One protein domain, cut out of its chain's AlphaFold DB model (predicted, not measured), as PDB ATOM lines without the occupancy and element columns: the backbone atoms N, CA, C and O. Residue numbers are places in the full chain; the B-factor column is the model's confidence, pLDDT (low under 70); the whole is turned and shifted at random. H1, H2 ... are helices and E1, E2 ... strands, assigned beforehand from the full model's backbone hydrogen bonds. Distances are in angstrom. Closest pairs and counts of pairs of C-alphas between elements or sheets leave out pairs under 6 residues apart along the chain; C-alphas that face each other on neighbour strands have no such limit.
ATOM      1  N   GLU A 800      15.027  76.001  84.032       85.88
ATOM      2  CA  GLU A 800      14.213  75.889  82.801       85.88
ATOM      3  C   GLU A 800      14.931  75.071  81.722       85.88
ATOM      4  O   GLU A 800      14.308  74.244  81.060       85.88
ATOM      5  N   TRP A 801      16.233  75.292  81.518       88.56
ATOM      6  CA  TRP A 801      16.966  74.515  80.526       88.56
ATOM      7  C   TRP A 801      17.062  73.043  80.925       88.56
ATOM      8  O   TRP A 801      16.827  72.190  80.077       88.56
ATOM      9  N   MET A 802      17.338  72.733  82.195       89.06
ATOM     10  CA  MET A 802      17.373  71.349  82.682       89.06
ATOM     11  C   MET A 802      16.015  70.654  82.546       89.06
ATOM     12  O   MET A 802      15.944  69.564  81.987       89.06
ATOM     13  N   GLU A 803      14.924  71.300  82.954       90.69
ATOM     14  CA  GLU A 803      13.563  70.780  82.779       90.69
ATOM     15  C   GLU A 803      13.231  70.575  81.298       90.69
ATOM     16  O   GLU A 803      12.709  69.530  80.914       90.69
ATOM     17  N   GLY A 804      13.581  71.541  80.445       91.12
ATOM     18  CA  GLY A 804      13.426  71.438  78.995       91.12
ATOM     19  C   GLY A 804      14.221  70.276  78.398       91.12
ATOM     20  O   GLY A 804      13.718  69.577  77.524       91.12
ATOM     21  N   GLN A 805      15.432  70.025  78.894       93.69
ATOM     22  CA  GLN A 805      16.270  68.900  78.482       93.69
ATOM     23  C   GLN A 805      15.687  67.544  78.903       93.69
ATOM     24  O   GLN A 805      15.822  66.582  78.143       93.69
ATOM     25  N   MET A 806      15.024  67.454  80.062       92.88
ATOM     26  CA  MET A 806      14.315  66.236  80.484       92.88
ATOM     27  C   MET A 806      13.044  66.015  79.665       92.88
ATOM     28  O   MET A 806      12.825  64.926  79.141       92.88
ATOM     29  N   ARG A 807      12.245  67.067  79.466       92.75
ATOM     30  CA  ARG A 807      11.039  67.024  78.622       92.75
ATOM     31  C   ARG A 807      11.367  66.580  77.207       92.75
ATOM     32  O   ARG A 807      10.705  65.694  76.687       92.75
ATOM     33  N   LEU A 808      12.416  67.150  76.610       92.56
ATOM     34  CA  LEU A 808      12.836  66.802  75.257       92.56
ATOM     35  C   LEU A 808      13.218  65.318  75.142       92.56
ATOM     36  O   LEU A 808      12.867  64.682  74.155       92.56
ATOM     37  N   ARG A 809      13.878  64.742  76.157       92.50
ATOM     38  CA  ARG A 809      14.172  63.297  76.198       92.50
ATOM     39  C   ARG A 809      12.894  62.463  76.231       92.50
ATOM     40  O   ARG A 809      12.742  61.573  75.405       92.50
ATOM     41  N   LEU A 810      11.966  62.782  77.133       90.94
ATOM     42  CA  LEU A 810      10.684  62.076  77.255       90.94
ATOM     43  C   LEU A 810       9.832  62.193  75.979       90.94
ATOM     44  O   LEU A 810       9.192  61.230  75.559       90.94
ATOM     45  N   GLU A 811       9.845  63.360  75.330       90.69
ATOM     46  CA  GLU A 811       9.182  63.583  74.043       90.69
ATOM     47  C   GLU A 811       9.795  62.726  72.930       90.69
ATOM     48  O   GLU A 811       9.055  62.064  72.203       90.69
ATOM     49  N   LEU A 812      11.126  62.679  72.829       89.75
ATOM     50  CA  LEU A 812      11.837  61.873  71.831       89.75
ATOM     51  C   LEU A 812      11.704  60.362  72.075       89.75
ATOM     52  O   LEU A 812      11.670  59.603  71.113       89.75
ATOM     53  N   LEU A 813      11.558  59.927  73.333       88.81
ATOM     54  CA  LEU A 813      11.202  58.544  73.687       88.81
ATOM     55  C   LEU A 813       9.732  58.207  73.358       88.81
ATOM     56  O   LEU A 813       9.299  57.058  73.473       88.81
ATOM     57  N   GLY A 814       8.927  59.203  72.976       86.25
ATOM     58  CA  GLY A 814       7.509  59.038  72.672       86.25
ATOM     59  C   GLY A 814       6.656  58.755  73.909       86.25
ATOM     60  O   GLY A 814       5.675  58.013  73.817       86.25
ATOM     61  N   TRP A 815       7.043  59.292  75.069       88.25
ATOM     62  CA  TRP A 815       6.310  59.147  76.335       88.25
ATOM     63  C   TRP A 815       5.260  60.244  76.525       88.25
ATOM     64  O   TRP A 815       4.513  60.230  77.497       88.25
ATOM     65  N   ARG A 816       5.181  61.212  75.609       89.12
ATOM     66  CA  ARG A 816       4.146  62.246  75.628       89.12
ATOM     67  C   ARG A 816       2.799  61.658  75.203       89.12
ATOM     68  O   ARG A 816       2.713  60.973  74.185       89.12
ATOM     69  N   SER A 817       1.752  61.936  75.977       86.06
ATOM     70  CA  SER A 817       0.381  61.519  75.672       86.06
ATOM     71  C   SER A 817      -0.129  62.146  74.365       86.06
ATOM     72  O   SER A 817       0.354  63.196  73.932       86.06
ATOM     73  N   LYS A 818      -1.133  61.524  73.728       79.19
ATOM     74  CA  LYS A 818      -1.700  61.998  72.444       79.19
ATOM     75  C   LYS A 818      -2.354  63.382  72.540       79.19
ATOM     76  O   LYS A 818      -2.300  64.141  71.583       79.19
ATOM     77  N   ASP A 819      -2.950  63.705  73.685       79.00
ATOM     78  CA  ASP A 819      -3.518  65.024  73.995       79.00
ATOM     79  C   ASP A 819      -2.443  66.047  74.423       79.00
ATOM     80  O   ASP A 819      -2.722  67.235  74.568       79.00
ATOM     81  N   GLY A 820      -1.197  65.598  74.612       80.06
ATOM     82  CA  GLY A 820      -0.038  66.430  74.909       80.06
ATOM     83  C   GLY A 820       0.005  67.008  76.323       80.06
ATOM     84  O   GLY A 820       0.888  67.833  76.577       80.06
ATOM     85  N   THR A 821      -0.908  66.599  77.212       84.50
ATOM     86  CA  THR A 821      -1.064  67.148  78.569       84.50
ATOM     87  C   THR A 821      -0.241  66.410  79.626       84.50
ATOM     88  O   THR A 821      -0.013  66.960  80.707       84.50
ATOM     89  N   GLN A 822       0.226  65.191  79.333       89.19
ATOM     90  CA  GLN A 822       0.854  64.282  80.295       89.19
ATOM     91  C   GLN A 822       2.056  63.541  79.687       89.19
ATOM     92  O   GLN A 822       2.205  63.430  78.466       89.19
ATOM     93  N   PHE A 823       2.913  63.014  80.560       87.56
ATOM     94  CA  PHE A 823       3.925  62.014  80.225       87.56
ATOM     95  C   PHE A 823       3.550  60.674  80.856       87.56
ATOM     96  O   PHE A 823       3.146  60.640  82.015       87.56
ATOM     97  N   ILE A 824       3.696  59.593  80.092       84.69
ATOM     98  CA  ILE A 824       3.359  58.222  80.479       84.69
ATOM     99  C   ILE A 824       4.609  57.354  80.306       84.69
ATOM    100  O   ILE A 824       5.102  57.198  79.186       84.69
ATOM    101  N   SER A 825       5.123  56.774  81.395       81.31
ATOM    102  CA  SER A 825       6.231  55.816  81.310       81.31
ATOM    103  C   SER A 825       5.775  54.553  80.593       81.31
ATOM    104  O   SER A 825       4.839  53.876  81.019       81.31
ATOM    105  N   ARG A 826       6.484  54.183  79.524       73.38
ATOM    106  CA  ARG A 826       6.217  52.934  78.795       73.38
ATOM    107  C   ARG A 826       6.633  51.684  79.569       73.38
ATOM    108  O   ARG A 826       6.159  50.602  79.240       73.38
ATOM    109  N   LYS A 827       7.520  51.816  80.564       75.50
ATOM    110  CA  LYS A 827       8.005  50.681  81.364       75.50
ATOM    111  C   LYS A 827       7.141  50.442  82.597       75.50
ATOM    112  O   LYS A 827       6.882  49.291  82.930       75.50
ATOM    113  N   THR A 828       6.705  51.505  83.273       76.62
ATOM    114  CA  THR A 828       5.976  51.394  84.550       76.62
ATOM    115  C   THR A 828       4.491  51.738  84.449       76.62
ATOM    116  O   THR A 828       3.744  51.426  85.373       76.62
ATOM    117  N   GLY A 829       4.049  52.382  83.362       75.88
ATOM    118  CA  GLY A 829       2.687  52.907  83.220       75.88
ATOM    119  C   GLY A 829       2.408  54.159  84.062       75.88
ATOM    120  O   GLY A 829       1.270  54.612  84.123       75.88
ATOM    121  N   GLU A 830       3.420  54.716  84.732       80.06
ATOM    122  CA  GLU A 830       3.283  55.902  85.580       80.06
ATOM    123  C   GLU A 830       2.985  57.158  84.756       80.06
ATOM    124  O   GLU A 830       3.543  57.343  83.675       80.06
ATOM    125  N   VAL A 831       2.113  58.022  85.283       82.31
ATOM    126  CA  VAL A 831       1.630  59.225  84.600       82.31
ATOM    127  C   VAL A 831       1.941  60.463  85.430       82.31
ATOM    128  O   VAL A 831       1.548  60.545  86.595       82.31
ATOM    129  N   ILE A 832       2.586  61.454  84.815       84.75
ATOM    130  CA  ILE A 832       2.830  62.775  85.413       84.75
ATOM    131  C   ILE A 832       2.323  63.887  84.482       84.75
ATOM    132  O   ILE A 832       2.286  63.704  83.260       84.75
ATOM    133  N   PRO A 833       1.918  65.055  85.013       86.31
ATOM    134  CA  PRO A 833       1.478  66.168  84.177       86.31
ATOM    135  C   PRO A 833       2.640  66.737  83.356       86.31
ATOM    136  O   PRO A 833       3.796  66.672  83.774       86.31
ATOM    137  N   TYR A 834       2.346  67.358  82.207       84.44
ATOM    138  CA  TYR A 834       3.385  67.967  81.374       84.44
ATOM    139  C   TYR A 834       4.212  68.936  82.210       84.44
ATOM    140  O   TYR A 834       5.420  68.795  82.244       84.44
ATOM    141  N   ASN A 835       3.608  69.867  82.948       84.94
ATOM    142  CA  ASN A 835       4.292  70.873  83.775       84.94
ATOM    143  C   ASN A 835       4.909  70.341  85.095       84.94
ATOM    144  O   ASN A 835       5.174  71.149  85.980       84.94
ATOM    145  N   ALA A 836       5.151  69.030  85.219       85.00
ATOM    146  CA  ALA A 836       5.815  68.426  86.375       85.00
ATOM    147  C   ALA A 836       7.192  69.048  86.679       85.00
ATOM    148  O   ALA A 836       7.858  69.601  85.789       85.00
ATOM    149  N   SER A 837       7.592  68.944  87.947       86.38
ATOM    150  CA  SER A 837       8.873  69.445  88.457       86.38
ATOM    151  C   SER A 837      10.073  68.713  87.841       86.38
ATOM    152  O   SER A 837       9.940  67.610  87.310       86.38
ATOM    153  N   LEU A 838      11.263  69.324  87.904       86.19
ATOM    154  CA  LEU A 838      12.509  68.705  87.430       86.19
ATOM    155  C   LEU A 838      12.739  67.326  88.064       86.19
ATOM    156  O   LEU A 838      13.136  66.391  87.375       86.19
ATOM    157  N   GLU A 839      12.480  67.222  89.361       86.81
ATOM    158  CA  GLU A 839      12.633  66.012  90.156       86.81
ATOM    159  C   GLU A 839      11.707  64.894  89.649       86.81
ATOM    160  O   GLU A 839      12.180  63.806  89.334       86.81
ATOM    161  N   GLU A 840      10.422  65.193  89.435       84.88
ATOM    162  CA  GLU A 840       9.434  64.238  88.903       84.88
ATOM    163  C   GLU A 840       9.753  63.799  87.465       84.88
ATOM    164  O   GLU A 840       9.568  62.637  87.106       84.88
ATOM    165  N   LEU A 841      10.261  64.713  86.629       88.69
ATOM    166  CA  LEU A 841      10.696  64.388  85.267       88.69
ATOM    167  C   LEU A 841      11.894  63.425  85.268       88.69
ATOM    168  O   LEU A 841      11.971  62.549  84.406       88.69
ATOM    169  N   ILE A 842      12.825  63.594  86.213       87.69
ATOM    170  CA  ILE A 842      13.985  62.711  86.373       87.69
ATOM    171  C   ILE A 842      13.541  61.341  86.880       87.69
ATOM    172  O   ILE A 842      13.926  60.345  86.274       87.69
ATOM    173  N   GLU A 843      12.721  61.288  87.934       85.00
ATOM    174  CA  GLU A 843      12.190  60.043  88.510       85.00
ATOM    175  C   GLU A 843      11.470  59.193  87.460       85.00
ATOM    176  O   GLU A 843      11.773  58.003  87.313       85.00
ATOM    177  N   LEU A 844      10.604  59.826  86.657       85.88
ATOM    178  CA  LEU A 844       9.919  59.159  85.555       85.88
ATOM    179  C   LEU A 844      10.924  58.592  84.544       85.88
ATOM    180  O   LEU A 844      10.833  57.417  84.194       85.88
ATOM    181  N   LEU A 845      11.889  59.404  84.093       86.25
ATOM    182  CA  LEU A 845      12.880  58.999  83.092       86.25
ATOM    183  C   LEU A 845      13.719  57.798  83.559       86.25
ATOM    184  O   LEU A 845      13.973  56.893  82.767       86.25
ATOM    185  N   VAL A 846      14.108  57.760  84.839       85.25
ATOM    186  CA  VAL A 846      14.897  56.656  85.424       85.25
ATOM    187  C   VAL A 846      14.043  55.492  85.942       85.25
ATOM    188  O   VAL A 846      14.581  54.537  86.498       85.25
ATOM    189  N   ASN A 847      12.723  55.532  85.739       75.50
ATOM    190  CA  ASN A 847      11.769  54.496  86.150       75.50
ATOM    191  C   ASN A 847      11.772  54.196  87.663       75.50
ATOM    192  O   ASN A 847      11.490  53.067  88.077       75.50
ATOM    193  N   LYS A 848      12.076  55.196  88.501       69.44
ATOM    194  CA  LYS A 848      11.920  55.100  89.958       69.44
ATOM    195  C   LYS A 848      10.536  55.643  90.327       69.44
ATOM    196  O   LYS A 848      10.240  56.772  89.955       69.44
ATOM    197  N   PRO A 849       9.683  54.874  91.030       54.59
ATOM    198  CA  PRO A 849       8.350  55.351  91.380       54.59
ATOM    199  C   PRO A 849       8.456  56.568  92.300       54.59
ATOM    200  O   PRO A 849       9.166  56.509  93.308       54.59
ATOM    201  N   ALA A 850       7.714  57.632  91.986       51.03
ATOM    202  CA  ALA A 850       7.643  58.841  92.798       51.03
ATOM    203  C   ALA A 850       6.974  58.538  94.153       51.03
ATOM    204  O   ALA A 850       5.759  58.646  94.289       51.03
ATOM    205  N   ASN A 851       7.770  58.130  95.146       46.91
ATOM    206  CA  ASN A 851       7.394  57.759  96.516       46.91
ATOM    207  C   ASN A 851       6.252  56.727  96.655       46.91
ATOM    208  O   ASN A 851       5.099  56.938  96.278       46.91
ATOM    209  N   ALA A 852       6.537  55.621  97.350       42.56
ATOM    210  CA  ALA A 852       5.568  54.569  97.682       42.56
ATOM    211  C   ALA A 852       4.267  55.080  98.353       42.56
ATOM    212  O   ALA A 852       3.232  54.424  98.254       42.56
ATOM    213  N   GLU A 853       4.285  56.268  98.963       47.12
ATOM    214  CA  GLU A 853       3.119  56.929  99.564       47.12
ATOM    215  C   GLU A 853       2.100  57.469  98.538       47.12
ATOM    216  O   GLU A 853       0.902  57.487  98.819       47.12
ATOM    217  N   ARG A 854       2.512  57.855  97.318       47.88
ATOM    218  CA  ARG A 854       1.592  58.420  96.304       47.88
ATOM    219  C   ARG A 854       0.711  57.365  95.626       47.88
ATOM    220  O   ARG A 854      -0.384  57.696  95.171       47.88
ATOM    221  N   ARG A 855       1.116  56.087  95.643       46.50
ATOM    222  CA  ARG A 855       0.287  54.949  95.184       46.50
ATOM    223  C   ARG A 855      -0.976  54.730  96.033       46.50
ATOM    224  O   ARG A 855      -1.871  54.010  95.600       46.50
ATOM    225  N   ALA A 856      -1.077  55.350  97.214       42.78
ATOM    226  CA  ALA A 856      -2.242  55.251  98.094       42.78
ATOM    227  C   ALA A 856      -3.364  56.267  97.783       42.78
ATOM    228  O   ALA A 856      -4.407  56.240  98.438       42.78
ATOM    229  N   LEU A 857      -3.194  57.163  96.798       41.12
ATOM    230  CA  LEU A 857      -4.217  58.160  96.469       41.12
ATOM    231  C   LEU A 857      -5.409  57.535  95.699       41.12
ATOM    232  O   LEU A 857      -5.201  56.878  94.677       41.12
ATOM    233  N   PRO A 858      -6.671  57.791  96.112       40.22
ATOM    234  CA  PRO A 858      -7.869  57.104  95.597       40.22
ATOM    235  C   PRO A 858      -8.109  57.194  94.083       40.22
ATOM    236  O   PRO A 858      -8.809  56.354  93.523       40.22
ATOM    237  N   LYS A 859      -7.525  58.187  93.399       47.06
ATOM    238  CA  LYS A 859      -7.694  58.396  91.949       47.06
ATOM    239  C   LYS A 859      -7.080  57.286  91.082       47.06
ATOM    240  O   LYS A 859      -7.466  57.167  89.926       47.06
ATOM    241  N   TRP A 860      -6.167  56.475  91.623       44.84
ATOM    242  CA  TRP A 860      -5.470  55.424  90.870       44.84
ATOM    243  C   TRP A 860      -6.268  54.117  90.713       44.84
ATOM    244  O   TRP A 860      -6.169  53.482  89.667       44.84
ATOM    245  N   ARG A 861      -7.092  53.717  91.696       43.81
ATOM    246  CA  ARG A 861      -7.873  52.461  91.598       43.81
ATOM    247  C   ARG A 861      -8.995  52.538  90.566       43.81
ATOM    248  O   ARG A 861      -9.167  51.602  89.797       43.81
ATOM    249  N   GLY A 862      -9.695  53.673  90.501       48.47
ATOM    250  CA  GLY A 862     -10.832  53.837  89.592       48.47
ATOM    251  C   GLY A 862     -10.456  53.719  88.113       48.47
ATOM    252  O   GLY A 862     -11.232  53.193  87.332       48.47
ATOM    253  N   TRP A 863      -9.248  54.146  87.727       47.28
ATOM    254  CA  TRP A 863      -8.812  54.100  86.328       47.28
ATOM    255  C   TRP A 863      -8.357  52.699  85.883       47.28
ATOM    256  O   TRP A 863      -8.649  52.290  84.761       47.28
ATOM    257  N   VAL A 864      -7.711  51.929  86.768       48.00
ATOM    258  CA  VAL A 864      -7.332  50.528  86.490       48.00
ATOM    259  C   VAL A 864      -8.581  49.645  86.362       48.00
ATOM    260  O   VAL A 864      -8.683  48.865  85.419       48.00
ATOM    261  N   GLU A 865      -9.583  49.851  87.222       50.38
ATOM    262  CA  GLU A 865     -10.875  49.146  87.165       50.38
ATOM    263  C   GLU A 865     -11.728  49.510  85.929       50.38
ATOM    264  O   GLU A 865     -12.632  48.758  85.551       50.38
ATOM    265  N   GLU A 866     -11.475  50.664  85.300       48.00
ATOM    266  CA  GLU A 866     -12.112  51.102  84.047       48.00
ATOM    267  C   GLU A 866     -11.429  50.457  82.824       48.00
ATOM    268  O   GLU A 866     -12.101  49.996  81.900       48.00
ATOM    269  N   GLN A 867     -10.094  50.356  82.840       53.09
ATOM    270  CA  GLN A 867      -9.299  49.730  81.775       53.09
ATOM    271  C   GLN A 867      -9.457  48.201  81.744       53.09
ATOM    272  O   GLN A 867      -9.588  47.621  80.667       53.09
ATOM    273  N   GLU A 868      -9.538  47.541  82.903       52.31
ATOM    274  CA  GLU A 868      -9.837  46.103  82.979       52.31
ATOM    275  C   GLU A 868     -11.264  45.784  82.499       52.31
ATOM    276  O   GLU A 868     -11.488  44.748  81.871       52.31
ATOM    277  N   ARG A 869     -12.219  46.707  82.697       54.19
ATOM    278  CA  ARG A 869     -13.583  46.603  82.148       54.19
ATOM    279  C   ARG A 869     -13.621  46.752  80.628       54.19
ATOM    280  O   ARG A 869     -14.340  46.009  79.962       54.19
TER     281      ARG A 869
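AT A GLANCE: This is residues 800 to 869 of the 878 residues of the protein "Toprim domain-containing protein" of Anaerolineae bacterium (UniProt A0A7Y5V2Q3). A small hairpin of two strands, E1 and E2, sits beside two helices, H1 and H2, which lie side by side; together they make a compact body, from which a tail, residues 852 to 869, sticks out with H3 at its end. The printed part has 70 residues, with three named helices and two named strands in the order H1, E1, E2, H2, H3. The sheet is E1 - E2, antiparallel, and the class is mostly helix. The whole is compact, with a radius of gyration of the C-alphas of 12.6 A, and spans 39 by 26 by 19 A.

IN THESE COORDINATES: E1 is residues 822 to 824 and E2 residues 831 to 833. H2 is residues 838 to 845, 10.6 A long. H1, residues 800 to 812, runs 18.0 A from C-alpha 800 at (14.213, 75.889, 82.801). H3, residues 859 to 869, runs 16.4 A to C-alpha 869 at (-13.583, 46.603, 82.148).

HOW THE PARTS SIT: E1 and E2 form a hairpin, their directions at 159 degrees; N 823 and O 832 are within hydrogen-bond range at 2.9 A, N 832 and O 823 at 3.0 A. The closest C-alphas of E2 and H2, those of Ile 832 and Glu 840, are 7.6 A apart. H2 touches H1, closest at the C-alphas of Glu 803 and Leu 838, 5.2 A, at a shallow tilt of 19 degrees, the same way. H3 is apart from H1, H2, E1 and E2. In H1 and H2 every O i to N i+4 pair is within hydrogen-bond range; in H3, 4 of 7 are.

THE WHOLE: The C-alphas farthest apart, those of Trp 801 and Arg 869, are 41.4 A apart. The printed part has no cut. The link from H2 to H3, 13 residues, is long. Residues 848 to 869 have pLDDT under 70, and the mean of the printed part is 74.0.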